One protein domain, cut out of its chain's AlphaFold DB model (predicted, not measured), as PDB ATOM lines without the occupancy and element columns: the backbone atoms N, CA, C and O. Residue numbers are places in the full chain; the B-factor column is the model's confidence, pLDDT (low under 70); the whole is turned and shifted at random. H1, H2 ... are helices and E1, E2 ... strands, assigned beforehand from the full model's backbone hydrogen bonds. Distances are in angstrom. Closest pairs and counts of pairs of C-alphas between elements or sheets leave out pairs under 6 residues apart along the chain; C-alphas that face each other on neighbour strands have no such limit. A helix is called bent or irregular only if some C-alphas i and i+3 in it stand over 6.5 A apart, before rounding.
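AT A GLANCE: This is residues 15 to 215 of the 1015 residues of an uncharacterized protein of Aureococcus anophagefferens (UniProt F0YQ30). A long, strongly twisted wall of nine strands, E7 E8 E9 E10 E1 E15 E14 E12 E13, has a smaller sheet, E2 E3 E4 E11, over part of one face, making a partial sandwich. The small hairpin E5 and E6 sits near the turn from E8 to E9, and the short helix H1 lies near the opposite end of the domain. The printed part has 201 residues in the order E1 H1 E2 to E15; it is mostly strand, and its three sheets are antiparallel. It is compact, with a radius of gyration of the C-alphas of 17.8 A and spans of 54 by 40 by 30 A.

IN THESE COORDINATES: In the largest sheet, E7 is residues 92 to 103, 30.4 A long, E8 residues 106 to 117, 32.6 A, E9 residues 120 to 129, 29.8 A, and E10 residues 132 to 138, 19.8 A. E1, residues 15 to 23, begins at C-alpha 15 (278.254, 322.607, 377.176) and is 25.1 A long. E15 is residues 210 to 214, its last C-alpha at (278.257, 313.118, 373.273); E14 is 202 to 205, E12 168 to 173 and E13 180 to 185. The second sheet has E2, residues 50 to 54, E3, 60 to 64, E4, 67 to 72, and E11, 161 to 163. E5 is residues 76 to 79, E6 82 to 85 and H1 34 to 40.

HOW THE PARTS SIT: E7 E8 E9 E10 form a meander, each strand the antiparallel neighbour of the one before; N 111 and O 126 of E8 and E9 are 2.8 A apart. E7 bends by 67 degrees at residue 100, and E8 by 52 degrees at residue 109. E1 is the antiparallel neighbour of E10, N 19 to O 133 2.9 A, and of E15, N 20 to O 212 3.0 A. E2 E3 E4 form another meander, with N 53 and O 61 3.0 A apart. The parts of the two sheets of the sandwich that face each other are 7.9 A apart centre to centre, with their best planes 5 degrees apart; the closest C-alphas of E2 and E9, those of Val 52 and Ala 128, are 6.7 A apart. The closest C-alphas of E6 and E8, Tyr 84 and Ala 117, are 5.8 A apart. H1 only grazes the largest sheet and is only just irregular, C-alphas 36 and 39 being 6.53 A apart; 0 of 3 O i to N i+4 pairs and 1 of 4 O i to N i+3 pairs are within hydrogen-bond range.

THE WHOLE: The C-alphas farthest apart, those of Ala 27 and Gly 119, are 54.1 A apart. The printed part has no cut. The links E10 to E11, 22 residues, and E13 to E14, 16 residues, are long. The mean pLDDT of the printed part is 70.7, and 88 residues are under 70, among them 15 to 49 and 140 to 155.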
ATOM      1  N   LEU A  15     277.722 323.961 376.947       45.56
ATOM      2  CA  LEU A  15     278.254 322.607 377.176       45.56
ATOM      3  C   LEU A  15     278.433 321.880 375.835       45.56
ATOM      4  O   LEU A  15     277.459 321.563 375.159       45.56
ATOM      5  N   LEU A  16     279.663 321.585 375.427       48.94
ATOM      6  CA  LEU A  16     279.924 321.095 374.067       48.94
ATOM      7  C   LEU A  16     280.138 319.584 373.986       48.94
ATOM      8  O   LEU A  16     279.776 318.994 372.976       48.94
ATOM      9  N   CYS A  17     280.690 318.942 375.021       50.44
ATOM     10  CA  CYS A  17     280.956 317.502 374.986       50.44
ATOM     11  C   CYS A  17     281.038 316.873 376.389       50.44
ATOM     12  O   CYS A  17     281.707 317.413 377.270       50.44
ATOM     13  N   LEU A  18     280.421 315.702 376.571       55.56
ATOM     14  CA  LEU A  18     280.523 314.814 377.732       55.56
ATOM     15  C   LEU A  18     281.253 313.530 377.327       55.56
ATOM     16  O   LEU A  18     280.889 312.911 376.327       55.56
ATOM     17  N   VAL A  19     282.235 313.114 378.128       55.81
ATOM     18  CA  VAL A  19     282.901 311.812 377.998       55.81
ATOM     19  C   VAL A  19     282.690 310.981 379.263       55.81
ATOM     20  O   VAL A  19     283.054 311.443 380.341       55.81
ATOM     21  N   ALA A  20     282.128 309.773 379.149       57.34
ATOM     22  CA  ALA A  20     281.844 308.879 380.283       57.34
ATOM     23  C   ALA A  20     282.344 307.439 380.047       57.34
ATOM     24  O   ALA A  20     282.316 306.956 378.915       57.34
ATOM     25  N   GLY A  21     282.773 306.747 381.111       53.16
ATOM     26  CA  GLY A  21     283.256 305.356 381.052       53.16
ATOM     27  C   GLY A  21     282.203 304.296 381.430       53.16
ATOM     28  O   GLY A  21     281.460 304.483 382.398       53.16
ATOM     29  N   ALA A  22     282.169 303.161 380.716       52.28
ATOM     30  CA  ALA A  22     281.345 301.972 381.015       52.28
ATOM     31  C   ALA A  22     282.165 300.656 380.943       52.28
ATOM     32  O   ALA A  22     283.134 300.587 380.190       52.28
ATOM     33  N   SER A  23     281.779 299.608 381.694       48.41
ATOM     34  CA  SER A  23     282.332 298.244 381.540       48.41
ATOM     35  C   SER A  23     281.367 297.344 380.759       48.41
ATOM     36  O   SER A  23     280.147 297.477 380.892       48.41
ATOM     37  N   ALA A  24     281.890 296.423 379.940       41.97
ATOM     38  CA  ALA A  24     281.084 295.545 379.083       41.97
ATOM     39  C   ALA A  24     281.430 294.053 379.269       41.97
ATOM     40  O   ALA A  24     282.591 293.682 379.395       41.97
ATOM     41  N   GLN A  25     280.417 293.173 379.243       45.09
ATOM     42  CA  GLN A  25     280.587 291.742 378.942       45.09
ATOM     43  C   GLN A  25     280.238 291.530 377.462       45.09
ATOM     44  O   GLN A  25     279.073 291.420 377.094       45.09
ATOM     45  N   LEU A  26     281.262 291.516 376.605       46.69
ATOM     46  CA  LEU A  26     281.167 291.682 375.146       46.69
ATOM     47  C   LEU A  26     280.877 290.407 374.322       46.69
ATOM     48  O   LEU A  26     280.894 290.451 373.097       46.69
ATOM     49  N   ALA A  27     280.551 289.268 374.940       37.16
ATOM     50  CA  ALA A  27     280.386 288.000 374.211       37.16
ATOM     51  C   ALA A  27     279.098 287.876 373.350       37.16
ATOM     52  O   ALA A  27     278.874 286.823 372.754       37.16
ATOM     53  N   SER A  28     278.229 288.896 373.269       37.69
ATOM     54  CA  SER A  28     276.895 288.773 372.643       37.69
ATOM     55  C   SER A  28     276.502 289.847 371.616       37.69
ATOM     56  O   SER A  28     275.377 289.801 371.110       37.69
ATOM     57  N   LEU A  29     277.390 290.769 371.229       40.41
ATOM     58  CA  LEU A  29     277.076 291.755 370.185       40.41
ATOM     59  C   LEU A  29     277.145 291.104 368.788       40.41
ATOM     60  O   LEU A  29     278.198 291.031 368.160       40.41
ATOM     61  N   LYS A  30     276.006 290.596 368.297       37.53
ATOM     62  CA  LYS A  30     275.781 290.258 366.877       37.53
ATOM     63  C   LYS A  30     274.974 291.365 366.180       37.53
ATOM     64  O   LYS A  30     274.194 292.038 366.857       37.53
ATOM     65  N   PRO A  31     275.110 291.529 364.847       36.66
ATOM     66  CA  PRO A  31     274.507 292.625 364.087       36.66
ATOM     67  C   PRO A  31     273.004 292.392 363.861       36.66
ATOM     68  O   PRO A  31     272.579 292.067 362.759       36.66
ATOM     69  N   ILE A  32     272.192 292.506 364.914       32.09
ATOM     70  CA  ILE A  32     270.726 292.588 364.837       32.09
ATOM     71  C   ILE A  32     270.242 293.532 365.955       32.09
ATOM     72  O   ILE A  32     270.365 293.201 367.129       32.09
ATOM     73  N   GLY A  33     269.676 294.687 365.578       37.59
ATOM     74  CA  GLY A  33     268.846 295.560 366.430       37.59
ATOM     75  C   GLY A  33     269.570 296.359 367.528       37.59
ATOM     76  O   GLY A  33     269.605 295.944 368.684       37.59
ATOM     77  N   ALA A  34     270.059 297.559 367.194       36.78
ATOM     78  CA  ALA A  34     270.829 298.436 368.092       36.78
ATOM     79  C   ALA A  34     270.086 298.912 369.365       36.78
ATOM     80  O   ALA A  34     270.726 299.277 370.348       36.78
ATOM     81  N   SER A  35     268.749 298.890 369.394       37.47
ATOM     82  CA  SER A  35     267.954 299.405 370.520       37.47
ATOM     83  C   SER A  35     267.864 298.456 371.726       37.47
ATOM     84  O   SER A  35     267.676 298.919 372.849       37.47
ATOM     85  N   ALA A  36     268.041 297.142 371.540       35.69
ATOM     86  CA  ALA A  36     267.893 296.155 372.619       35.69
ATOM     87  C   ALA A  36     269.185 295.903 373.427       35.69
ATOM     88  O   ALA A  36     269.123 295.411 374.552       35.69
ATOM     89  N   GLN A  37     270.362 296.236 372.885       41.88
ATOM     90  CA  GLN A  37     271.658 295.881 373.489       41.88
ATOM     91  C   GLN A  37     272.174 296.913 374.518       41.88
ATOM     92  O   GLN A  37     272.927 296.552 375.422       41.88
ATOM     93  N   LEU A  38     271.715 298.170 374.464       41.28
ATOM     94  CA  LEU A  38     272.151 299.267 375.350       41.28
ATOM     95  C   LEU A  38     271.651 299.167 376.802       41.28
ATOM     96  O   LEU A  38     272.266 299.738 377.699       41.28
ATOM     97  N   ALA A  39     270.592 298.396 377.066       38.81
ATOM     98  CA  ALA A  39     270.094 298.160 378.427       38.81
ATOM     99  C   ALA A  39     271.073 297.350 379.311       38.81
ATOM    100  O   ALA A  39     270.831 297.181 380.505       38.81
ATOM    101  N   SER A  40     272.168 296.840 378.732       37.88
ATOM    102  CA  SER A  40     273.167 296.005 379.408       37.88
ATOM    103  C   SER A  40     274.403 296.757 379.927       37.88
ATOM    104  O   SER A  40     275.169 296.181 380.700       37.88
ATOM    105  N   LEU A  41     274.594 298.032 379.557       39.62
ATOM    106  CA  LEU A  41     275.733 298.831 380.023       39.62
ATOM    107  C   LEU A  41     275.556 299.211 381.499       39.62
ATOM    108  O   LEU A  41     274.567 299.843 381.877       39.62
ATOM    109  N   LYS A  42     276.529 298.845 382.340       43.41
ATOM    110  CA  LYS A  42     276.578 299.237 383.757       43.41
ATOM    111  C   LYS A  42     277.641 300.325 383.976       43.41
ATOM    112  O   LYS A  42     278.672 300.298 383.301       43.41
ATOM    113  N   PRO A  43     277.430 301.262 384.923       46.84
ATOM    114  CA  PRO A  43     278.475 302.183 385.364       46.84
ATOM    115  C   PRO A  43     279.718 301.408 385.823       46.84
ATOM    116  O   PRO A  43     279.583 300.372 386.482       46.84
ATOM    117  N   ILE A  44     280.914 301.903 385.495       48.66
ATOM    118  CA  ILE A  44     282.175 301.298 385.946       48.66
ATOM    119  C   ILE A  44     282.222 301.285 387.485       48.66
ATOM    120  O   ILE A  44     281.998 302.305 388.139       48.66
ATOM    121  N   GLY A  45     282.522 300.121 388.072       48.44
ATOM    122  CA  GLY A  45     282.924 300.018 389.477       48.44
ATOM    123  C   GLY A  45     284.329 300.595 389.676       48.44
ATOM    124  O   GLY A  45     285.140 300.538 388.763       48.44
ATOM    125  N   ALA A  46     284.629 301.118 390.867       44.22
ATOM    126  CA  ALA A  46     285.781 301.976 391.205       44.22
ATOM    127  C   ALA A  46     287.214 301.530 390.793       44.22
ATOM    128  O   ALA A  46     288.170 302.243 391.085       44.22
ATOM    129  N   SER A  47     287.412 300.382 390.141       46.84
ATOM    130  CA  SER A  47     288.720 299.814 389.792       46.84
ATOM    131  C   SER A  47     289.255 300.151 388.387       46.84
ATOM    132  O   SER A  47     290.364 299.729 388.073       46.84
ATOM    133  N   GLN A  48     288.533 300.898 387.542       54.28
ATOM    134  CA  GLN A  48     289.033 301.402 386.246       54.28
ATOM    135  C   GLN A  48     288.647 302.884 386.068       54.28
ATOM    136  O   GLN A  48     287.552 303.203 385.617       54.28
ATOM    137  N   ALA A  49     289.524 303.807 386.473       62.69
ATOM    138  CA  ALA A  49     289.228 305.244 386.488       62.69
ATOM    139  C   ALA A  49     289.369 305.903 385.096       62.69
ATOM    140  O   ALA A  49     290.311 305.598 384.356       62.69
ATOM    141  N   LEU A  50     288.441 306.816 384.773       77.12
ATOM    142  CA  LEU A  50     288.607 307.851 383.746       77.12
ATOM    143  C   LEU A  50     289.454 308.973 384.354       77.12
ATOM    144  O   LEU A  50     289.079 309.527 385.381       77.12
ATOM    145  N   ASP A  51     290.581 309.288 383.726       82.19
ATOM    146  CA  ASP A  51     291.510 310.335 384.155       82.19
ATOM    147  C   ASP A  51     291.738 311.349 383.024       82.19
ATOM    148  O   ASP A  51     291.730 310.992 381.841       82.19
ATOM    149  N   VAL A  52     291.935 312.619 383.375       87.56
ATOM    150  CA  VAL A  52     292.216 313.697 382.423       87.56
ATOM    151  C   VAL A  52     293.385 314.539 382.903       87.56
ATOM    152  O   VAL A  52     293.392 315.069 384.007       87.56
ATOM    153  N   SER A  53     294.365 314.721 382.023       88.81
ATOM    154  CA  SER A  53     295.445 315.688 382.227       88.81
ATOM    155  C   SER A  53     295.217 316.902 381.334       88.81
ATOM    156  O   SER A  53     294.879 316.731 380.166       88.81
ATOM    157  N   VAL A  54     295.383 318.116 381.871       87.94
ATOM    158  CA  VAL A  54     295.229 319.380 381.127       87.94
ATOM    159  C   VAL A  54     296.441 320.279 381.384       87.94
ATOM    160  O   VAL A  54     296.727 320.633 382.534       87.94
ATOM    161  N   SER A  55     297.173 320.644 380.332       84.88
ATOM    162  CA  SER A  55     298.309 321.568 380.403       84.88
ATOM    163  C   SER A  55     297.860 323.032 380.430       84.88
ATOM    164  O   SER A  55     296.709 323.364 380.150       84.88
ATOM    165  N   ASP A  56     298.781 323.934 380.786       82.00
ATOM    166  CA  ASP A  56     298.482 325.367 380.926       82.00
ATOM    167  C   ASP A  56     298.105 326.032 379.590       82.00
ATOM    168  O   ASP A  56     297.422 327.050 379.595       82.00
ATOM    169  N   ASP A  57     298.489 325.445 378.458       77.69
ATOM    170  CA  ASP A  57     298.130 325.862 377.098       77.69
ATOM    171  C   ASP A  57     296.860 325.164 376.563       77.69
ATOM    172  O   ASP A  57     296.585 325.198 375.367       77.69
ATOM    173  N   GLY A  58     296.075 324.513 377.428       76.94
ATOM    174  CA  GLY A  58     294.780 323.922 377.074       76.94
ATOM    175  C   GLY A  58     294.838 322.597 376.314       76.94
ATOM    176  O   GLY A  58     293.780 322.048 375.994       76.94
ATOM    177  N   ALA A  59     296.028 322.042 376.055       85.00
ATOM    178  CA  ALA A  59     296.133 320.670 375.573       85.00
ATOM    179  C   ALA A  59     295.709 319.685 376.675       85.00
ATOM    180  O   ALA A  59     295.990 319.877 377.857       85.00
ATOM    181  N   PHE A  60     295.016 318.615 376.289       89.94
ATOM    182  CA  PHE A  60     294.540 317.617 377.243       89.94
ATOM    183  C   PHE A  60     294.713 316.185 376.735       89.94
ATOM    184  O   PHE A  60     294.813 315.939 375.530       89.94
ATOM    185  N   GLU A  61     294.748 315.226 377.653       91.12
ATOM    186  CA  GLU A  61     294.774 313.792 377.351       91.12
ATOM    187  C   GLU A  61     293.814 313.045 378.280       91.12
ATOM    188  O   GLU A  61     293.886 313.211 379.497       91.12
ATOM    189  N   LEU A  62     292.932 312.230 377.691       88.94
ATOM    190  CA  LEU A  62     291.961 311.387 378.389       88.94
ATOM    191  C   LEU A  62     292.469 309.948 378.456       88.94
ATOM    192  O   LEU A  62     292.790 309.334 377.426       88.94
ATOM    193  N   ARG A  63     292.504 309.400 379.668       84.19
ATOM    194  CA  ARG A  63     292.992 308.058 379.970       84.19
ATOM    195  C   ARG A  63     291.882 307.200 380.564       84.19
ATOM    196  O   ARG A  63     291.157 307.645 381.444       84.19
ATOM    197  N   PHE A  64     291.790 305.954 380.109       77.31
ATOM    198  CA  PHE A  64     290.866 304.947 380.636       77.31
ATOM    199  C   PHE A  64     291.682 303.729 381.050       77.31
ATOM    200  O   PHE A  64     292.475 303.214 380.257       77.31
ATOM    201  N   GLY A  65     291.557 303.313 382.314       69.75
ATOM    202  CA  GLY A  65     292.339 302.189 382.844       69.75
ATOM    203  C   GLY A  65     293.859 302.412 382.765       69.75
ATOM    204  O   GLY A  65     294.613 301.462 382.593       69.75
ATOM    205  N   GLY A  66     294.313 303.673 382.829       74.75
ATOM    206  CA  GLY A  66     295.727 304.064 382.725       74.75
ATOM    207  C   GLY A  66     296.268 304.235 381.296       74.75
ATOM    208  O   GLY A  66     297.328 304.840 381.118       74.75
ATOM    209  N   SER A  67     295.535 303.782 380.275       80.62
ATOM    210  CA  SER A  67     295.904 303.925 378.861       80.62
ATOM    211  C   SER A  67     295.355 305.222 378.272       80.62
ATOM    212  O   SER A  67     294.203 305.564 378.515       80.62
ATOM    213  N   ALA A  68     296.137 305.936 377.456       86.31
ATOM    214  CA  ALA A  68     295.675 307.138 376.753       86.31
ATOM    215  C   ALA A  68     294.788 306.769 375.555       86.31
ATOM    216  O   ALA A  68     295.247 306.124 374.610       86.31
ATOM    217  N   TRP A  69     293.518 307.176 375.601       85.69
ATOM    218  CA  TRP A  69     292.527 306.902 374.554       85.69
ATOM    219  C   TRP A  69     292.334 308.093 373.628       85.69
ATOM    220  O   TRP A  69     292.290 307.915 372.412       85.69
ATOM    221  N   PHE A  70     292.278 309.304 374.182       88.56
ATOM    222  CA  PHE A  70     292.104 310.524 373.398       88.56
ATOM    223  C   PHE A  70     293.161 311.551 373.756       88.56
ATOM    224  O   PHE A  70     293.474 311.761 374.927       88.56
ATOM    225  N   ARG A  71     293.665 312.238 372.737       89.06
ATOM    226  CA  ARG A  71     294.445 313.463 372.890       89.06
ATOM    227  C   ARG A  71     293.641 314.627 372.326       89.06
ATOM    228  O   ARG A  71     293.069 314.491 371.247       89.06
ATOM    229  N   GLY A  72     293.623 315.754 373.024       85.50
ATOM    230  CA  GLY A  72     293.037 316.991 372.520       85.50
ATOM    231  C   GLY A  72     293.640 317.370 371.166       85.50
ATOM    232  O   GLY A  72     294.850 317.236 370.948       85.50
ATOM    233  N   GLY A  73     292.783 317.767 370.233       82.06
ATOM    234  CA  GLY A  73     293.174 318.340 368.956       82.06
ATOM    235  C   GLY A  73     293.461 319.838 369.067       82.06
ATOM    236  O   GLY A  73     293.734 320.360 370.144       82.06
ATOM    237  N   ASP A  74     293.453 320.512 367.921       85.25
ATOM    238  CA  ASP A  74     293.754 321.941 367.834       85.25
ATOM    239  C   ASP A  74     292.586 322.782 368.370       85.25
ATOM    240  O   ASP A  74     291.430 322.465 368.091       85.25
ATOM    241  N   VAL A  75     292.874 323.848 369.123       87.06
ATOM    242  CA  VAL A  75     291.860 324.845 369.500       87.06
ATOM    243  C   VAL A  75     291.783 325.832 368.346       87.06
ATOM    244  O   VAL A  75     292.748 326.551 368.098       87.06
ATOM    245  N   LYS A  76     290.642 325.878 367.659       85.56
ATOM    246  CA  LYS A  76     290.390 326.831 366.574       85.56
ATOM    247  C   LYS A  76     289.053 327.535 366.748       85.56
ATOM    248  O   LYS A  76     288.102 326.918 367.222       85.56
ATOM    249  N   VAL A  77     288.977 328.795 366.342       85.50
ATOM    250  CA  VAL A  77     287.736 329.570 366.278       85.50
ATOM    251  C   VAL A  77     287.775 330.529 365.092       85.50
ATOM    252  O   VAL A  77     288.836 331.044 364.741       85.50
ATOM    253  N   ARG A  78     286.624 330.785 364.476       82.44
ATOM    254  CA  ARG A  78     286.440 331.836 363.476       82.44
ATOM    255  C   ARG A  78     285.825 333.067 364.133       82.44
ATOM    256  O   ARG A  78     284.824 332.945 364.828       82.44
ATOM    257  N   SER A  79     286.429 334.228 363.907       83.12
ATOM    258  CA  SER A  79     285.916 335.528 364.349       83.12
ATOM    259  C   SER A  79     286.293 336.598 363.329       83.12
ATOM    260  O   SER A  79     287.381 336.540 362.752       83.12
ATOM    261  N   ASP A  80     285.393 337.543 363.071       81.69
ATOM    262  CA  ASP A  80     285.570 338.659 362.135       81.69
ATOM    263  C   ASP A  80     286.056 338.221 360.741       81.69
ATOM    264  O   ASP A  80     286.916 338.842 360.116       81.69
ATOM    265  N   GLY A  81     285.521 337.104 360.239       78.00
ATOM    266  CA  GLY A  81     285.871 336.561 358.924       78.00
ATOM    267  C   GLY A  81     287.252 335.891 358.840       78.00
ATOM    268  O   GLY A  81     287.614 335.400 357.765       78.00
ATOM    269  N   ALA A  82     288.001 335.801 359.943       84.25
ATOM    270  CA  ALA A  82     289.310 335.151 360.031       84.25
ATOM    271  C   ALA A  82     289.284 333.920 360.954       84.25
ATOM    272  O   ALA A  82     288.500 333.848 361.897       84.25
ATOM    273  N   ALA A  83     290.140 332.932 360.678       86.88
ATOM    274  CA  ALA A  83     290.329 331.762 361.535       86.88
ATOM    275  C   ALA A  83     291.557 331.953 362.440       86.88
ATOM    276  O   ALA A  83     292.622 332.354 361.973       86.88
ATOM    277  N   TYR A  84     291.405 331.639 363.725       90.94
ATOM    278  CA  TYR A  84     292.456 331.693 364.737       90.94
ATOM    279  C   TYR A  84     292.647 330.302 365.330       90.94
ATOM    280  O   TYR A  84     291.667 329.671 365.728       90.94
ATOM    281  N   SER A  85     293.885 329.817 365.412       90.19
ATOM    282  CA  SER A  85     294.190 328.494 365.953       90.19
ATOM    283  C   SER A  85     295.509 328.437 366.723       90.19
ATOM    284  O   SER A  85     296.400 329.279 366.546       90.19
ATOM    285  N   LEU A  86     295.645 327.433 367.594       85.38
ATOM    286  CA  LEU A  86     296.903 327.170 368.297       85.38
ATOM    287  C   LEU A  86     297.961 326.576 367.376       85.38
ATOM    288  O   LEU A  86     299.130 326.958 367.473       85.38
ATOM    289  N   ALA A  87     297.574 325.675 366.474       85.00
ATOM    290  CA  ALA A  87     298.495 325.058 365.526       85.00
ATOM    291  C   ALA A  87     299.176 326.098 364.623       85.00
ATOM    292  O   ALA A  87     300.378 325.996 364.367       85.00
ATOM    293  N   GLU A  88     298.441 327.127 364.195       88.31
ATOM    294  CA  GLU A  88     298.961 328.215 363.357       88.31
ATOM    295  C   GLU A  88     299.544 329.376 364.171       88.31
ATOM    296  O   GLU A  88     300.089 330.321 363.601       88.31
ATOM    297  N   LYS A  89     299.485 329.298 365.510       87.62
ATOM    298  CA  LYS A  89     299.950 330.333 366.451       87.62
ATOM    299  C   LYS A  89     299.285 331.698 366.239       87.62
ATOM    300  O   LYS A  89     299.870 332.731 366.567       87.62
ATOM    301  N   THR A  90     298.075 331.702 365.691       90.94
ATOM    302  CA  THR A  90     297.253 332.902 365.496       90.94
ATOM    303  C   THR A  90     296.352 333.159 366.700       90.94
ATOM    304  O   THR A  90     295.971 334.301 366.942       90.94
ATOM    305  N   LEU A  91     296.070 332.129 367.504       89.56
ATOM    306  CA  LEU A  91     295.336 332.253 368.758       89.56
ATOM    307  C   LEU A  91     296.259 332.603 369.934       89.56
ATOM    308  O   LEU A  91     297.277 331.941 370.155       89.56
ATOM    309  N   LYS A  92     295.896 333.619 370.724       90.75
ATOM    310  CA  LYS A  92     296.709 334.088 371.854       90.75
ATOM    311  C   LYS A  92     296.191 333.550 373.189       90.75
ATOM    312  O   LYS A  92     295.047 333.794 373.565       90.75
ATOM    313  N   HIS A  93     297.064 332.870 373.935       91.69
ATOM    314  CA  HIS A  93     296.827 332.504 375.337       91.69
ATOM    315  C   HIS A  93     296.849 333.748 376.231       91.69
ATOM    316  O   HIS A  93     297.773 334.562 376.137       91.69
ATOM    317  N   VAL A  94     295.838 333.903 377.088       91.94
ATOM    318  CA  VAL A  94     295.744 335.025 378.033       91.94
ATOM    319  C   VAL A  94     296.144 334.580 379.438       91.94
ATOM    320  O   VAL A  94     297.083 335.128 380.010       91.94
ATOM    321  N   HIS A  95     295.426 333.614 380.010       90.81
ATOM    322  CA  HIS A  95     295.736 333.017 381.311       90.81
ATOM    323  C   HIS A  95     294.978 331.698 381.504       90.81
ATOM    324  O   HIS A  95     293.978 331.444 380.826       90.81
ATOM    325  N   THR A  96     295.428 330.899 382.473       93.75
ATOM    326  CA  THR A  96     294.802 329.628 382.862       93.75
ATOM    327  C   THR A  96     294.460 329.637 384.340       93.75
ATOM    328  O   THR A  96     295.277 330.031 385.173       93.75
ATOM    329  N   THR A  97     293.258 329.173 384.660       92.06
ATOM    330  CA  THR A  97     292.731 329.106 386.021       92.06
ATOM    331  C   THR A  97     292.343 327.669 386.335       92.06
ATOM    332  O   THR A  97     291.643 327.028 385.551       92.06
ATOM    333  N   ARG A  98     292.778 327.166 387.495       93.69
ATOM    334  CA  ARG A  98     292.360 325.867 388.031       93.69
ATOM    335  C   ARG A  98     291.493 326.077 389.262       93.69
ATOM    336  O   ARG A  98     291.895 326.794 390.177       93.69
ATOM    337  N   THR A  99     290.317 325.470 389.281       90.88
ATOM    338  CA  THR A  99     289.365 325.553 390.390       90.88
ATOM    339  C   THR A  99     288.860 324.169 390.760       90.88
ATOM    340  O   THR A  99     288.902 323.239 389.962       90.88
ATOM    341  N   THR A 100     288.373 324.025 391.985       90.75
ATOM    342  CA  THR A 100     287.595 322.860 392.402       90.75
ATOM    343  C   THR A 100     286.182 323.314 392.743       90.75
ATOM    344  O   THR A 100     285.969 324.451 393.173       90.75
ATOM    345  N   GLY A 101     285.201 322.453 392.505       85.94
ATOM    346  CA  GLY A 101     283.794 322.762 392.728       85.94
ATOM    347  C   GLY A 101     282.950 321.506 392.867       85.94
ATOM    348  O   GLY A 101     283.460 320.389 392.864       85.94
ATOM    349  N   ALA A 102     281.644 321.688 393.018       79.00
ATOM    350  CA  ALA A 102     280.680 320.601 392.963       79.00
ATOM    351  C   ALA A 102     279.384 321.098 392.321       79.00
ATOM    352  O   ALA A 102     278.973 322.236 392.557       79.00
ATOM    353  N   ASP A 103     278.752 320.253 391.516       72.81
ATOM    354  CA  ASP A 103     277.424 320.479 390.944       72.81
ATOM    355  C   ASP A 103     276.609 319.169 390.954       72.81
ATOM    356  O   ASP A 103     276.963 318.215 391.650       72.81
ATOM    357  N   GLY A 104     275.493 319.115 390.221       58.53
ATOM    358  CA  GLY A 104     274.625 317.932 390.154       58.53
ATOM    359  C   GLY A 104     275.289 316.666 389.589       58.53
ATOM    360  O   GLY A 104     274.739 315.584 389.774       58.53
ATOM    361  N   PHE A 105     276.466 316.765 388.955       55.84
ATOM    362  CA  PHE A 105     277.280 315.614 388.536       55.84
ATOM    363  C   PHE A 105     278.260 315.126 389.613       55.84
ATOM    364  O   PHE A 105     278.834 314.045 389.478       55.84
ATOM    365  N   GLY A 106     278.437 315.887 390.694       74.12
ATOM    366  CA  GLY A 106     279.350 315.585 391.793       74.12
ATOM    367  C   GLY A 106     280.470 316.614 391.936       74.12
ATOM    368  O   GLY A 106     280.427 317.701 391.360       74.12
ATOM    369  N   ALA A 107     281.473 316.274 392.750       81.75
ATOM    370  CA  ALA A 107     282.674 317.089 392.903       81.75
ATOM    371  C   ALA A 107     283.526 317.038 391.626       81.75
ATOM    372  O   ALA A 107     283.675 315.968 391.028       81.75
ATOM    373  N   TYR A 108     284.095 318.181 391.245       86.31
ATOM    374  CA  TYR A 108     284.932 318.317 390.062       86.31
ATOM    375  C   TYR A 108     286.173 319.181 390.285       86.31
ATOM    376  O   TYR A 108     286.196 320.082 391.128       86.31
ATOM    377  N   GLU A 109     287.175 318.947 389.443       90.56
ATOM    378  CA  GLU A 109     288.290 319.863 389.200       90.56
ATOM    379  C   GLU A 109     288.132 320.480 387.807       90.56
ATOM    380  O   GLU A 109     287.910 319.766 386.831       90.56
ATOM    381  N   ALA A 110     288.212 321.802 387.694       89.50
ATOM    382  CA  ALA A 110     288.055 322.527 386.441       89.50
ATOM    383  C   ALA A 110     289.348 323.250 386.058       89.50
ATOM    384  O   ALA A 110     289.941 323.954 386.873       89.50
ATOM    385  N   THR A 111     289.762 323.122 384.799       93.19
ATOM    386  CA  THR A 111     290.826 323.933 384.192       93.19
ATOM    387  C   THR A 111     290.219 324.788 383.087       93.19
ATOM    388  O   THR A 111     289.794 324.258 382.061       93.19
ATOM    389  N   ALA A 112     290.170 326.104 383.297       91.31
ATOM    390  CA  ALA A 112     289.678 327.085 382.337       91.31
ATOM    391  C   ALA A 112     290.845 327.863 381.719       91.31
ATOM    392  O   ALA A 112     291.672 328.423 382.438       91.31
ATOM    393  N   VAL A 113     290.892 327.928 380.394       91.75
ATOM    394  CA  VAL A 113     291.906 328.643 379.617       91.75
ATOM    395  C   VAL A 113     291.235 329.778 378.858       91.75
ATOM    396  O   VAL A 113     290.269 329.555 378.127       91.75
ATOM    397  N   SER A 114     291.729 330.996 379.063       91.75
ATOM    398  CA  SER A 114     291.244 332.196 378.382       91.75
ATOM    399  C   SER A 114     292.075 332.481 377.135       91.75
ATOM    400  O   SER A 114     293.308 332.497 377.186       91.75
ATOM    401  N   TRP A 115     291.377 332.766 376.044       92.12
ATOM    402  CA  TRP A 115     291.914 332.971 374.707       92.12
ATOM    403  C   TRP A 115     291.508 334.331 374.149       92.12
ATOM    404  O   TRP A 115     290.444 334.853 374.480       92.12
ATOM    405  N   ASP A 116     292.341 334.865 373.264       91.31
ATOM    406  CA  ASP A 116     292.051 336.039 372.442       91.31
ATOM    407  C   ASP A 116     292.219 335.663 370.960       91.31
ATOM    408  O   ASP A 116     293.306 335.261 370.525       91.31
ATOM    409  N   ALA A 117     291.114 335.756 370.215       89.75
ATOM    410  CA  ALA A 117     291.038 335.558 368.773       89.75
ATOM    411  C   ALA A 117     290.877 336.915 368.074       89.75
ATOM    412  O   ALA A 117     289.764 337.339 367.772       89.75
ATOM    413  N   GLY A 118     291.991 337.620 367.864       86.44
ATOM    414  CA  GLY A 118     292.007 338.877 367.110       86.44
ATOM    415  C   GLY A 118     291.225 340.029 367.747       86.44
ATOM    416  O   GLY A 118     290.753 340.902 367.029       86.44
ATOM    417  N   GLY A 119     291.092 340.048 369.074       84.62
ATOM    418  CA  GLY A 119     290.281 341.013 369.820       84.62
ATOM    419  C   GLY A 119     288.968 340.440 370.360       84.62
ATOM    420  O   GLY A 119     288.319 341.104 371.169       84.62
ATOM    421  N   SER A 120     288.597 339.212 369.985       85.19
ATOM    422  CA  SER A 120     287.415 338.513 370.503       85.19
ATOM    423  C   SER A 120     287.809 337.522 371.613       85.19
ATOM    424  O   SER A 120     288.384 336.467 371.320       85.19
ATOM    425  N   PRO A 121     287.545 337.823 372.902       86.75
ATOM    426  CA  PRO A 121     287.908 336.933 373.997       86.75
ATOM    427  C   PRO A 121     286.942 335.748 374.113       86.75
ATOM    428  O   PRO A 121     285.722 335.910 374.051       86.75
ATOM    429  N   PHE A 122     287.476 334.559 374.383       86.50
ATOM    430  CA  PHE A 122     286.677 333.379 374.717       86.50
ATOM    431  C   PHE A 122     287.392 332.483 375.728       86.50
ATOM    432  O   PHE A 122     288.585 332.628 375.981       86.50
ATOM    433  N   VAL A 123     286.658 331.563 376.345       86.81
ATOM    434  CA  VAL A 123     287.179 330.673 377.387       86.81
ATOM    435  C   VAL A 123     286.842 329.235 377.038       86.81
ATOM    436  O   VAL A 123     285.696 328.935 376.722       86.81
ATOM    437  N   THR A 124     287.816 328.342 377.151       89.88
ATOM    438  CA  THR A 124     287.622 326.889 377.078       89.88
ATOM    439  C   THR A 124     287.837 326.276 378.452       89.88
ATOM    440  O   THR A 124     288.777 326.658 379.141       89.88
ATOM    441  N   GLU A 125     287.015 325.326 378.872       87.44
ATOM    442  CA  GLU A 125     287.047 324.764 380.220       87.44
ATOM    443  C   GLU A 125     286.860 323.245 380.216       87.44
ATOM    444  O   GLU A 125     285.875 322.735 379.687       87.44
ATOM    445  N   VAL A 126     287.784 322.528 380.850       90.44
ATOM    446  CA  VAL A 126     287.690 321.081 381.083       90.44
ATOM    447  C   VAL A 126     287.332 320.851 382.544       90.44
ATOM    448  O   VAL A 126     288.085 321.280 383.417       90.44
ATOM    449  N   ARG A 127     286.219 320.167 382.815       86.50
ATOM    450  CA  ARG A 127     285.802 319.741 384.158       86.50
ATOM    451  C   ARG A 127     285.924 318.233 384.302       86.50
ATOM    452  O   ARG A 127     285.295 317.493 383.550       86.50
ATOM    453  N   ALA A 128     286.706 317.792 385.273       86.69
ATOM    454  CA  ALA A 128     286.943 316.395 385.594       86.69
ATOM    455  C   ALA A 128     286.103 315.975 386.802       86.69
ATOM    456  O   ALA A 128     286.251 316.549 387.877       86.69
ATOM    457  N   TYR A 129     285.258 314.963 386.628       82.06
ATOM    458  CA  TYR A 129     284.473 314.307 387.674       82.06
ATOM    459  C   TYR A 129     284.971 312.869 387.861       82.06
ATOM    460  O   TYR A 129     285.692 312.332 387.023       82.06
ATOM    461  N   ALA A 130     284.515 312.197 388.920       73.12
ATOM    462  CA  ALA A 130     284.913 310.816 389.217       73.12
ATOM    463  C   ALA A 130     284.617 309.799 388.090       73.12
ATOM    464  O   ALA A 130     285.282 308.770 388.003       73.12
ATOM    465  N   SER A 131     283.611 310.051 387.246       66.75
ATOM    466  CA  SER A 131     283.178 309.136 386.175       66.75
ATOM    467  C   SER A 131     282.935 309.816 384.824       66.75
ATOM    468  O   SER A 131     282.484 309.160 383.881       66.75
ATOM    469  N   ALA A 132     283.222 311.117 384.719       77.56
ATOM    470  CA  ALA A 132     282.924 311.913 383.539       77.56
ATOM    471  C   ALA A 132     283.913 313.068 383.350       77.56
ATOM    472  O   ALA A 132     284.432 313.615 384.319       77.56
ATOM    473  N   VAL A 133     284.110 313.491 382.104       81.00
ATOM    474  CA  VAL A 133     284.785 314.751 381.767       81.00
ATOM    475  C   VAL A 133     283.847 315.594 380.914       81.00
ATOM    476  O   VAL A 133     283.290 315.102 379.931       81.00
ATOM    477  N   ILE A 134     283.662 316.856 381.296       81.06
ATOM    478  CA  ILE A 134     282.814 317.823 380.594       81.06
ATOM    479  C   ILE A 134     283.688 318.922 379.998       81.06
ATOM    480  O   ILE A 134     284.515 319.515 380.687       81.06
ATOM    481  N   PHE A 135     283.458 319.225 378.725       82.12
ATOM    482  CA  PHE A 135     284.091 320.329 378.011       82.12
ATOM    483  C   PHE A 135     283.084 321.455 377.780       82.12
ATOM    484  O   PHE A 135     281.977 321.221 377.286       82.12
ATOM    485  N   ALA A 136     283.480 322.685 378.098       78.75
ATOM    486  CA  ALA A 136     282.646 323.868 377.937       78.75
ATOM    487  C   ALA A 136     283.409 325.021 377.289       78.75
ATOM    488  O   ALA A 136     284.548 325.304 377.658       78.75
ATOM    489  N   GLN A 137     282.782 325.695 376.331       78.50
ATOM    490  CA  GLN A 137     283.338 326.883 375.685       78.50
ATOM    491  C   GLN A 137     282.395 328.052 375.926       78.50
ATOM    492  O   GLN A 137     281.175 327.904 375.901       78.50
ATOM    493  N   ARG A 138     282.955 329.222 376.204       76.94
ATOM    494  CA  ARG A 138     282.203 330.443 376.486       76.94
ATOM    495  C   ARG A 138     282.735 331.562 375.619       76.94
ATOM    496  O   ARG A 138     283.947 331.733 375.547       76.94
ATOM    497  N   PHE A 139     281.830 332.354 375.056       75.12
ATOM    498  CA  PHE A 139     282.130 333.569 374.300       75.12
ATOM    499  C   PHE A 139     281.533 334.762 375.052       75.12
ATOM    500  O   PHE A 139     280.426 335.186 374.730       75.12
ATOM    501  N   PRO A 140     282.201 335.284 376.102       68.12
ATOM    502  CA  PRO A 140     281.605 336.280 376.996       68.12
ATOM    503  C   PRO A 140     281.179 337.573 376.291       68.12
ATOM    504  O   PRO A 140     280.297 338.267 376.783       68.12
ATOM    505  N   ALA A 141     281.811 337.888 375.157       69.25
ATOM    506  CA  ALA A 141     281.524 339.059 374.336       69.25
ATOM    507  C   ALA A 141     280.793 338.726 373.016       69.25
ATOM    508  O   ALA A 141     280.562 339.631 372.222       69.25
ATOM    509  N   GLY A 142     280.430 337.459 372.776       66.00
ATOM    510  CA  GLY A 142     279.948 336.991 371.472       66.00
ATOM    511  C   GLY A 142     281.061 336.842 370.424       66.00
ATOM    512  O   GLY A 142     282.240 337.037 370.722       66.00
ATOM    513  N   LEU A 143     280.673 336.448 369.208       65.50
ATOM    514  CA  LEU A 143     281.533 336.384 368.023       65.50
ATOM    515  C   LEU A 143     280.787 336.983 366.831       65.50
ATOM    516  O   LEU A 143     279.616 336.659 366.625       65.50
ATOM    517  N   ASP A 144     281.489 337.764 366.018       69.00
ATOM    518  CA  ASP A 144     280.978 338.327 364.770       69.00
ATOM    519  C   ASP A 144     281.662 337.672 363.558       69.00
ATOM    520  O   ASP A 144     282.718 337.048 363.669       69.00
ATOM    521  N   GLY A 145     281.038 337.757 362.376       66.12
ATOM    522  CA  GLY A 145     281.655 337.309 361.117       66.12
ATOM    523  C   GLY A 145     282.011 335.814 361.053       66.12
ATOM    524  O   GLY A 145     283.003 335.444 360.425       66.12
ATOM    525  N   THR A 146     281.221 334.950 361.693       67.31
ATOM    526  CA  THR A 146     281.503 333.511 361.858       67.31
ATOM    527  C   THR A 146     281.086 332.625 360.680       67.31
ATOM    528  O   THR A 146     281.301 331.418 360.729       67.31
ATOM    529  N   GLY A 147     280.505 333.202 359.623       61.50
ATOM    530  CA  GLY A 147     279.955 332.459 358.486       61.50
ATOM    531  C   GLY A 147     280.973 331.554 357.779       61.50
ATOM    532  O   GLY A 147     282.149 331.913 357.644       61.50
ATOM    533  N   LEU A 148     280.487 330.398 357.324       60.81
ATOM    534  CA  LEU A 148     281.227 329.357 356.609       60.81
ATOM    535  C   LEU A 148     280.571 329.094 355.251       60.81
ATOM    536  O   LEU A 148     279.369 329.302 355.094       60.81
ATOM    537  N   GLU A 149     281.374 328.675 354.274       52.66
ATOM    538  CA  GLU A 149     280.903 328.373 352.915       52.66
ATOM    539  C   GLU A 149     280.491 326.901 352.750       52.66
ATOM    540  O   GLU A 149     279.678 326.594 351.881       52.66
ATOM    541  N   ASP A 150     281.015 326.015 353.604       56.44
ATOM    542  CA  ASP A 150     280.738 324.578 353.618       56.44
ATOM    543  C   ASP A 150     279.970 324.188 354.896       56.44
ATOM    544  O   ASP A 150     280.260 324.685 355.987       56.44
ATOM    545  N   ALA A 151     278.980 323.305 354.759       52.25
ATOM    546  CA  ALA A 151     278.180 322.790 355.869       52.25
ATOM    547  C   ALA A 151     278.951 321.789 356.751       52.25
ATOM    548  O   ALA A 151     278.547 321.549 357.890       52.25
ATOM    549  N   ASP A 152     280.058 321.237 356.245       55.56
ATOM    550  CA  ASP A 152     280.948 320.335 356.984       55.56
ATOM    551  C   ASP A 152     282.053 321.077 357.760       55.56
ATOM    552  O   ASP A 152     282.776 320.475 358.566       55.56
ATOM    553  N   ASP A 153     282.179 322.392 357.566       59.72
ATOM    554  CA  ASP A 153     283.116 323.220 358.318       59.72
ATOM    555  C   ASP A 153     282.575 323.589 359.709       59.72
ATOM    556  O   ASP A 153     281.374 323.688 359.959       59.72
ATOM    557  N   VAL A 154     283.493 323.850 360.648       65.81
ATOM    558  CA  VAL A 154     283.145 324.223 362.029       65.81
ATOM    559  C   VAL A 154     283.659 325.611 362.394       65.81
ATOM    560  O   VAL A 154     284.836 325.928 362.208       65.81
ATOM    561  N   VAL A 155     282.775 326.424 362.984       68.62
ATOM    562  CA  VAL A 155     283.086 327.778 363.480       68.62
ATOM    563  C   VAL A 155     284.072 327.718 364.645       68.62
ATOM    564  O   VAL A 155     284.918 328.593 364.797       68.62
ATOM    565  N   SER A 156     283.983 326.666 365.458       76.19
ATOM    566  CA  SER A 156     284.886 326.380 366.567       76.19
ATOM    567  C   SER A 156     285.262 324.903 366.545       76.19
ATOM    568  O   SER A 156     284.413 324.041 366.337       76.19
ATOM    569  N   GLY A 157     286.541 324.598 366.746       76.00
ATOM    570  CA  GLY A 157     287.077 323.236 366.759       76.00
ATOM    571  C   GLY A 157     287.505 322.779 368.145       76.00
ATOM    572  O   GLY A 157     288.562 322.163 368.277       76.00
ATOM    573  N   TRP A 158     286.731 323.104 369.182       78.31
ATOM    574  CA  TRP A 158     287.045 322.719 370.554       78.31
ATOM    575  C   TRP A 158     285.789 322.287 371.351       78.31
ATOM    576  O   TRP A 158     284.786 322.993 371.302       78.31
ATOM    577  N   PRO A 159     285.837 321.173 372.113       74.25
ATOM    578  CA  PRO A 159     286.937 320.215 372.136       74.25
ATOM    579  C   PRO A 159     287.023 319.460 370.806       74.25
ATOM    580  O   PRO A 159     286.018 319.131 370.187       74.25
ATOM    581  N   SER A 160     288.241 319.145 370.382       79.81
ATOM    582  CA  SER A 160     288.490 318.179 369.315       79.81
ATOM    583  C   SER A 160     289.222 316.979 369.911       79.81
ATOM    584  O   SER A 160     290.123 317.143 370.734       79.81
ATOM    585  N   LEU A 161     288.818 315.761 369.548       81.62
ATOM    586  CA  LEU A 161     289.365 314.525 370.114       81.62
ATOM    587  C   LEU A 161     290.103 313.738 369.033       81.62
ATOM    588  O   LEU A 161     289.510 313.295 368.054       81.62
ATOM    589  N   ARG A 162     291.405 313.531 369.222       85.06
ATOM    590  CA  ARG A 162     292.208 312.624 368.399       85.06
ATOM    591  C   ARG A 162     292.295 311.277 369.095       85.06
ATOM    592  O   ARG A 162     292.913 311.165 370.155       85.06
ATOM    593  N   VAL A 163     291.694 310.262 368.485       83.69
ATOM    594  CA  VAL A 163     291.706 308.895 369.012       83.69
ATOM    595  C   VAL A 163     293.107 308.296 368.864       83.69
ATOM    596  O   VAL A 163     293.761 308.451 367.832       83.69
ATOM    597  N   ARG A 164     293.608 307.649 369.915       83.44
ATOM    598  CA  ARG A 164     294.850 306.863 369.896       83.44
ATOM    599  C   ARG A 164     294.514 305.395 369.643       83.44
ATOM    600  O   ARG A 164     293.408 304.980 369.949       83.44
ATOM    601  N   GLY A 165     295.480 304.621 369.144       80.88
ATOM    602  CA  GLY A 165     295.387 303.162 368.963       80.88
ATOM    603  C   GLY A 165     294.271 302.671 368.029       80.88
ATOM    604  O   GLY A 165     293.502 303.462 367.488       80.88
ATOM    605  N   ASP A 166     294.217 301.352 367.851       79.94
ATOM    606  CA  ASP A 166     293.155 300.652 367.119       79.94
ATOM    607  C   ASP A 166     292.035 300.301 368.108       79.94
ATOM    608  O   ASP A 166     292.293 299.642 369.116       79.94
ATOM    609  N   ARG A 167     290.832 300.831 367.892       79.75
ATOM    610  CA  ARG A 167     289.671 300.693 368.782       79.75
ATOM    611  C   ARG A 167     288.416 300.519 367.950       79.75
ATOM    612  O   ARG A 167     288.243 301.184 366.927       79.75
ATOM    613  N   GLY A 168     287.505 299.687 368.436       76.81
ATOM    614  CA  GLY A 168     286.159 299.633 367.888       76.81
ATOM    615  C   GLY A 168     285.415 300.930 368.189       76.81
ATOM    616  O   GLY A 168     285.627 301.557 369.232       76.81
ATOM    617  N   PHE A 169     284.526 301.344 367.291       79.19
ATOM    618  CA  PHE A 169     283.548 302.376 367.606       79.19
ATOM    619  C   PHE A 169     282.152 302.002 367.125       79.19
ATOM    620  O   PHE A 169     281.983 301.337 366.103       79.19
ATOM    621  N   VAL A 170     281.150 302.465 367.867       70.00
ATOM    622  CA  VAL A 170     279.756 302.553 367.437       70.00
ATOM    623  C   VAL A 170     279.393 304.030 367.388       70.00
ATOM    624  O   VAL A 170     279.446 304.717 368.406       70.00
ATOM    625  N   HIS A 171     279.043 304.520 366.206       70.00
ATOM    626  CA  HIS A 171     278.560 305.875 365.984       70.00
ATOM    627  C   HIS A 171     277.071 305.829 365.675       70.00
ATOM    628  O   HIS A 171     276.642 305.167 364.728       70.00
ATOM    629  N   TRP A 172     276.285 306.535 366.473       65.19
ATOM    630  CA  TRP A 172     274.870 306.731 366.207       65.19
ATOM    631  C   TRP A 172     274.712 307.956 365.307       65.19
ATOM    632  O   TRP A 172     274.946 309.073 365.747       65.19
ATOM    633  N   ARG A 173     274.368 307.716 364.039       58.75
ATOM    634  CA  ARG A 173     274.231 308.737 362.995       58.75
ATOM    635  C   ARG A 173     272.798 309.260 362.913       58.75
ATOM    636  O   ARG A 173     271.847 308.485 363.086       58.75
ATOM    637  N   GLY A 174     272.660 310.537 362.584       55.06
ATOM    638  CA  GLY A 174     271.394 311.266 362.484       55.06
ATOM    639  C   GLY A 174     271.039 312.032 363.761       55.06
ATOM    640  O   GLY A 174     271.576 311.741 364.826       55.06
ATOM    641  N   ASP A 175     270.113 312.982 363.643       46.62
ATOM    642  CA  ASP A 175     269.771 314.024 364.626       46.62
ATOM    643  C   ASP A 175     269.922 313.639 366.105       46.62
ATOM    644  O   ASP A 175     269.030 313.020 366.688       46.62
ATOM    645  N   MET A 176     271.046 314.064 366.705       42.84
ATOM    646  CA  MET A 176     271.413 314.175 368.135       42.84
ATOM    647  C   MET A 176     271.301 312.917 369.021       42.84
ATOM    648  O   MET A 176     272.013 312.804 370.019       42.84
ATOM    649  N   LEU A 177     270.447 311.957 368.682       45.34
ATOM    650  CA  LEU A 177     270.162 310.712 369.394       45.34
ATOM    651  C   LEU A 177     270.325 309.480 368.489       45.34
ATOM    652  O   LEU A 177     270.253 308.354 368.982       45.34
ATOM    653  N   GLY A 178     270.589 309.701 367.195       47.06
ATOM    654  CA  GLY A 178     270.824 308.683 366.183       47.06
ATOM    655  C   GLY A 178     269.560 307.979 365.692       47.06
ATOM    656  O   GLY A 178     268.823 307.365 366.460       47.06
ATOM    657  N   SER A 179     269.336 307.991 364.381       49.97
ATOM    658  CA  SER A 179     268.327 307.158 363.703       49.97
ATOM    659  C   SER A 179     268.950 305.934 363.020       49.97
ATOM    660  O   SER A 179     268.251 304.995 362.630       49.97
ATOM    661  N   ARG A 180     270.282 305.926 362.889       55.97
ATOM    662  CA  ARG A 180     271.097 304.872 362.277       55.97
ATOM    663  C   ARG A 180     272.315 304.597 363.159       55.97
ATOM    664  O   ARG A 180     272.714 305.434 363.960       55.97
ATOM    665  N   ALA A 181     272.924 303.424 363.021       62.66
ATOM    666  CA  ALA A 181     274.175 303.099 363.705       62.66
ATOM    667  C   ALA A 181     275.208 302.610 362.689       62.66
ATOM    668  O   ALA A 181     274.902 301.759 361.854       62.66
ATOM    669  N   ALA A 182     276.423 303.139 362.779       66.12
ATOM    670  CA  ALA A 182     277.592 302.663 362.062       66.12
ATOM    671  C   ALA A 182     278.580 302.068 363.065       66.12
ATOM    672  O   ALA A 182     278.791 302.622 364.144       66.12
ATOM    673  N   VAL A 183     279.173 300.932 362.714       68.81
ATOM    674  CA  VAL A 183     280.210 300.280 363.516       68.81
ATOM    675  C   VAL A 183     281.461 300.221 362.664       68.81
ATOM    676  O   VAL A 183     281.393 299.792 361.514       68.81
ATOM    677  N   GLY A 184     282.583 300.650 363.221       75.69
ATOM    678  CA  GLY A 184     283.857 300.671 362.519       75.69
ATOM    679  C   GLY A 184     285.033 300.503 363.467       75.69
ATOM    680  O   GLY A 184     284.875 300.186 364.648       75.69
ATOM    681  N   ASN A 185     286.225 300.721 362.926       79.75
ATOM    682  CA  ASN A 185     287.473 300.724 363.674       79.75
ATOM    683  C   ASN A 185     288.211 302.044 363.409       79.75
ATOM    684  O   ASN A 185     288.164 302.576 362.302       79.75
ATOM    685  N   THR A 186     288.896 302.582 364.411       77.38
ATOM    686  CA  THR A 186     289.676 303.823 364.324       77.38
ATOM    687  C   THR A 186     290.829 303.771 363.318       77.38
ATOM    688  O   THR A 186     291.339 304.828 362.948       77.38
ATOM    689  N   SER A 187     291.213 302.589 362.821       74.00
ATOM    690  CA  SER A 187     292.104 302.439 361.658       74.00
ATOM    691  C   SER A 187     291.479 302.875 360.325       74.00
ATOM    692  O   SER A 187     292.226 303.189 359.397       74.00
ATOM    693  N   ASN A 188     290.147 302.952 360.220       69.12
ATOM    694  CA  ASN A 188     289.437 303.499 359.063       69.12
ATOM    695  C   ASN A 188     288.206 304.327 359.485       69.12
ATOM    696  O   ASN A 188     287.105 303.808 359.658       69.12
ATOM    697  N   LEU A 189     288.389 305.643 359.620       68.81
ATOM    698  CA  LEU A 189     287.352 306.571 360.090       68.81
ATOM    699  C   LEU A 189     286.304 306.950 359.029       68.81
ATOM    700  O   LEU A 189     285.438 307.764 359.323       68.81
ATOM    701  N   THR A 190     286.325 306.368 357.823       67.56
ATOM    702  CA  THR A 190     285.308 306.653 356.786       67.56
ATOM    703  C   THR A 190     283.887 306.288 357.225       67.56
ATOM    704  O   THR A 190     282.918 306.822 356.692       67.56
ATOM    705  N   ASP A 191     283.758 305.402 358.218       63.62
ATOM    706  CA  ASP A 191     282.477 305.020 358.818       63.62
ATOM    707  C   ASP A 191     282.039 305.944 359.973       63.62
ATOM    708  O   ASP A 191     280.970 305.753 360.566       63.62
ATOM    709  N   LEU A 192     282.816 306.982 360.278       67.44
ATOM    710  CA  LEU A 192     282.438 308.070 361.172       67.44
ATOM    711  C   LEU A 192     281.982 309.260 360.312       67.44
ATOM    712  O   LEU A 192     282.802 310.046 359.849       67.44
ATOM    713  N   ALA A 193     280.678 309.357 360.040       61.53
ATOM    714  CA  ALA A 193     280.132 310.485 359.285       61.53
ATOM    715  C   ALA A 193     280.258 311.812 360.059       61.53
ATOM    716  O   ALA A 193     280.224 311.814 361.290       61.53
ATOM    717  N   GLY A 194     280.438 312.916 359.328       56.72
ATOM    718  CA  GLY A 194     280.474 314.286 359.849       56.72
ATOM    719  C   GLY A 194     279.295 315.119 359.332       56.72
ATOM    720  O   GLY A 194     278.462 314.601 358.594       56.72
ATOM    721  N   GLY A 195     279.245 316.397 359.722       51.50
ATOM    722  CA  GLY A 195     278.245 317.356 359.235       51.50
ATOM    723  C   GLY A 195     276.919 317.348 360.005       51.50
ATOM    724  O   GLY A 195     276.641 316.446 360.792       51.50
ATOM    725  N   LEU A 196     276.099 318.381 359.770       47.97
ATOM    726  CA  LEU A 196     274.810 318.653 360.435       47.97
ATOM    727  C   LEU A 196     273.792 317.497 360.368       47.97
ATOM    728  O   LEU A 196     272.961 317.380 361.261       47.97
ATOM    729  N   GLU A 197     273.860 316.652 359.337       44.72
ATOM    730  CA  GLU A 197     272.864 315.603 359.058       44.72
ATOM    731  C   GLU A 197     273.213 314.231 359.672       44.72
ATOM    732  O   GLU A 197     272.381 313.325 359.682       44.72
ATOM    733  N   ASP A 198     274.422 314.071 360.222       56.06
ATOM    734  CA  ASP A 198     274.939 312.785 360.707       56.06
ATOM    735  C   ASP A 198     275.581 312.878 362.114       56.06
ATOM    736  O   ASP A 198     276.322 311.981 362.523       56.06
ATOM    737  N   THR A 199     275.270 313.923 362.898       55.84
ATOM    738  CA  THR A 199     275.803 314.104 364.262       55.84
ATOM    739  C   THR A 199     275.052 313.292 365.324       55.84
ATOM    740  O   THR A 199     273.860 313.511 365.542       55.84
ATOM    741  N   GLY A 200     275.761 312.459 366.088       60.59
ATOM    742  CA  GLY A 200     275.227 311.844 367.304       60.59
ATOM    743  C   GLY A 200     276.316 311.302 368.236       60.59
ATOM    744  O   GLY A 200     277.508 311.528 368.007       60.59
ATOM    745  N   PRO A 201     275.940 310.634 369.342       65.38
ATOM    746  CA  PRO A 201     276.914 310.092 370.276       65.38
ATOM    747  C   PRO A 201     277.836 309.077 369.592       65.38
ATOM    748  O   PRO A 201     277.439 308.354 368.675       65.38
ATOM    749  N   VAL A 202     279.068 308.973 370.077       71.69
ATOM    750  CA  VAL A 202     280.036 307.972 369.618       71.69
ATOM    751  C   VAL A 202     280.546 307.200 370.822       71.69
ATOM    752  O   VAL A 202     281.051 307.786 371.775       71.69
ATOM    753  N   CYS A 203     280.420 305.878 370.791       74.62
ATOM    754  CA  CYS A 203     281.022 304.988 371.775       74.62
ATOM    755  C   CYS A 203     282.284 304.360 371.186       74.62
ATOM    756  O   CYS A 203     282.198 303.612 370.217       74.62
ATOM    757  N   PHE A 204     283.439 304.633 371.782       77.69
ATOM    758  CA  PHE A 204     284.691 303.936 371.499       77.69
ATOM    759  C   PHE A 204     284.870 302.801 372.497       77.69
ATOM    760  O   PHE A 204     284.549 302.972 373.670       77.69
ATOM    761  N   PHE A 205     285.403 301.664 372.071       74.31
ATOM    762  CA  PHE A 205     285.605 300.517 372.950       74.31
ATOM    763  C   PHE A 205     286.808 299.668 372.531       74.31
ATOM    764  O   PHE A 205     287.221 299.658 371.367       74.31
ATOM    765  N   ASP A 206     287.358 298.950 373.501       71.88
ATOM    766  CA  ASP A 206     288.273 297.827 373.314       71.88
ATOM    767  C   ASP A 206     287.765 296.622 374.126       71.88
ATOM    768  O   ASP A 206     286.595 296.585 374.520       71.88
ATOM    769  N   ASP A 207     288.613 295.616 374.338       65.00
ATOM    770  CA  ASP A 207     288.235 294.409 375.079       65.00
ATOM    771  C   ASP A 207     287.944 294.682 376.569       65.00
ATOM    772  O   ASP A 207     287.219 293.910 377.202       65.00
ATOM    773  N   ASP A 208     288.467 295.781 377.125       63.06
ATOM    774  CA  ASP A 208     288.500 296.038 378.566       63.06
ATOM    775  C   ASP A 208     287.634 297.232 379.003       63.06
ATOM    776  O   ASP A 208     287.202 297.275 380.160       63.06
ATOM    777  N   ALA A 209     287.366 298.204 378.123       67.88
ATOM    778  CA  ALA A 209     286.629 299.422 378.461       67.88
ATOM    779  C   ALA A 209     285.797 299.996 377.298       67.88
ATOM    780  O   ALA A 209     285.991 299.680 376.126       67.88
ATOM    781  N   ALA A 210     284.866 300.896 377.635       67.69
ATOM    782  CA  ALA A 210     284.128 301.713 376.676       67.69
ATOM    783  C   ALA A 210     284.057 303.184 377.122       67.69
ATOM    784  O   ALA A 210     283.891 303.477 378.309       67.69
ATOM    785  N   ALA A 211     284.144 304.103 376.160       70.00
ATOM    786  CA  ALA A 211     284.092 305.548 376.329       70.00
ATOM    787  C   ALA A 211     283.012 306.152 375.421       70.00
ATOM    788  O   ALA A 211     283.110 306.071 374.197       70.00
ATOM    789  N   VAL A 212     282.001 306.789 376.012       65.94
ATOM    790  CA  VAL A 212     280.930 307.469 375.270       65.94
ATOM    791  C   VAL A 212     281.235 308.954 375.181       65.94
ATOM    792  O   VAL A 212     281.430 309.581 376.216       65.94
ATOM    793  N   VAL A 213     281.235 309.501 373.969       71.62
ATOM    794  CA  VAL A 213     281.411 310.918 373.632       71.62
ATOM    795  C   VAL A 213     280.078 311.453 373.103       71.62
ATOM    796  O   VAL A 213     279.518 310.877 372.176       71.62
ATOM    797  N   SER A 214     279.546 312.530 373.683       63.78
ATOM    798  CA  SER A 214     278.257 313.118 373.273       63.78
ATOM    799  C   SER A 214     278.241 314.632 373.443       63.78
ATOM    800  O   SER A 214     278.787 315.129 374.424       63.78
ATOM    801  N   ALA A 215     277.545 315.361 372.565       60.53
ATOM    802  CA  ALA A 215     277.199 316.763 372.811       60.53
ATOM    803  C   ALA A 215     276.263 316.890 374.030       60.53
ATOM    804  O   ALA A 215     275.515 315.956 374.332       60.53
TER     805      ALA A 215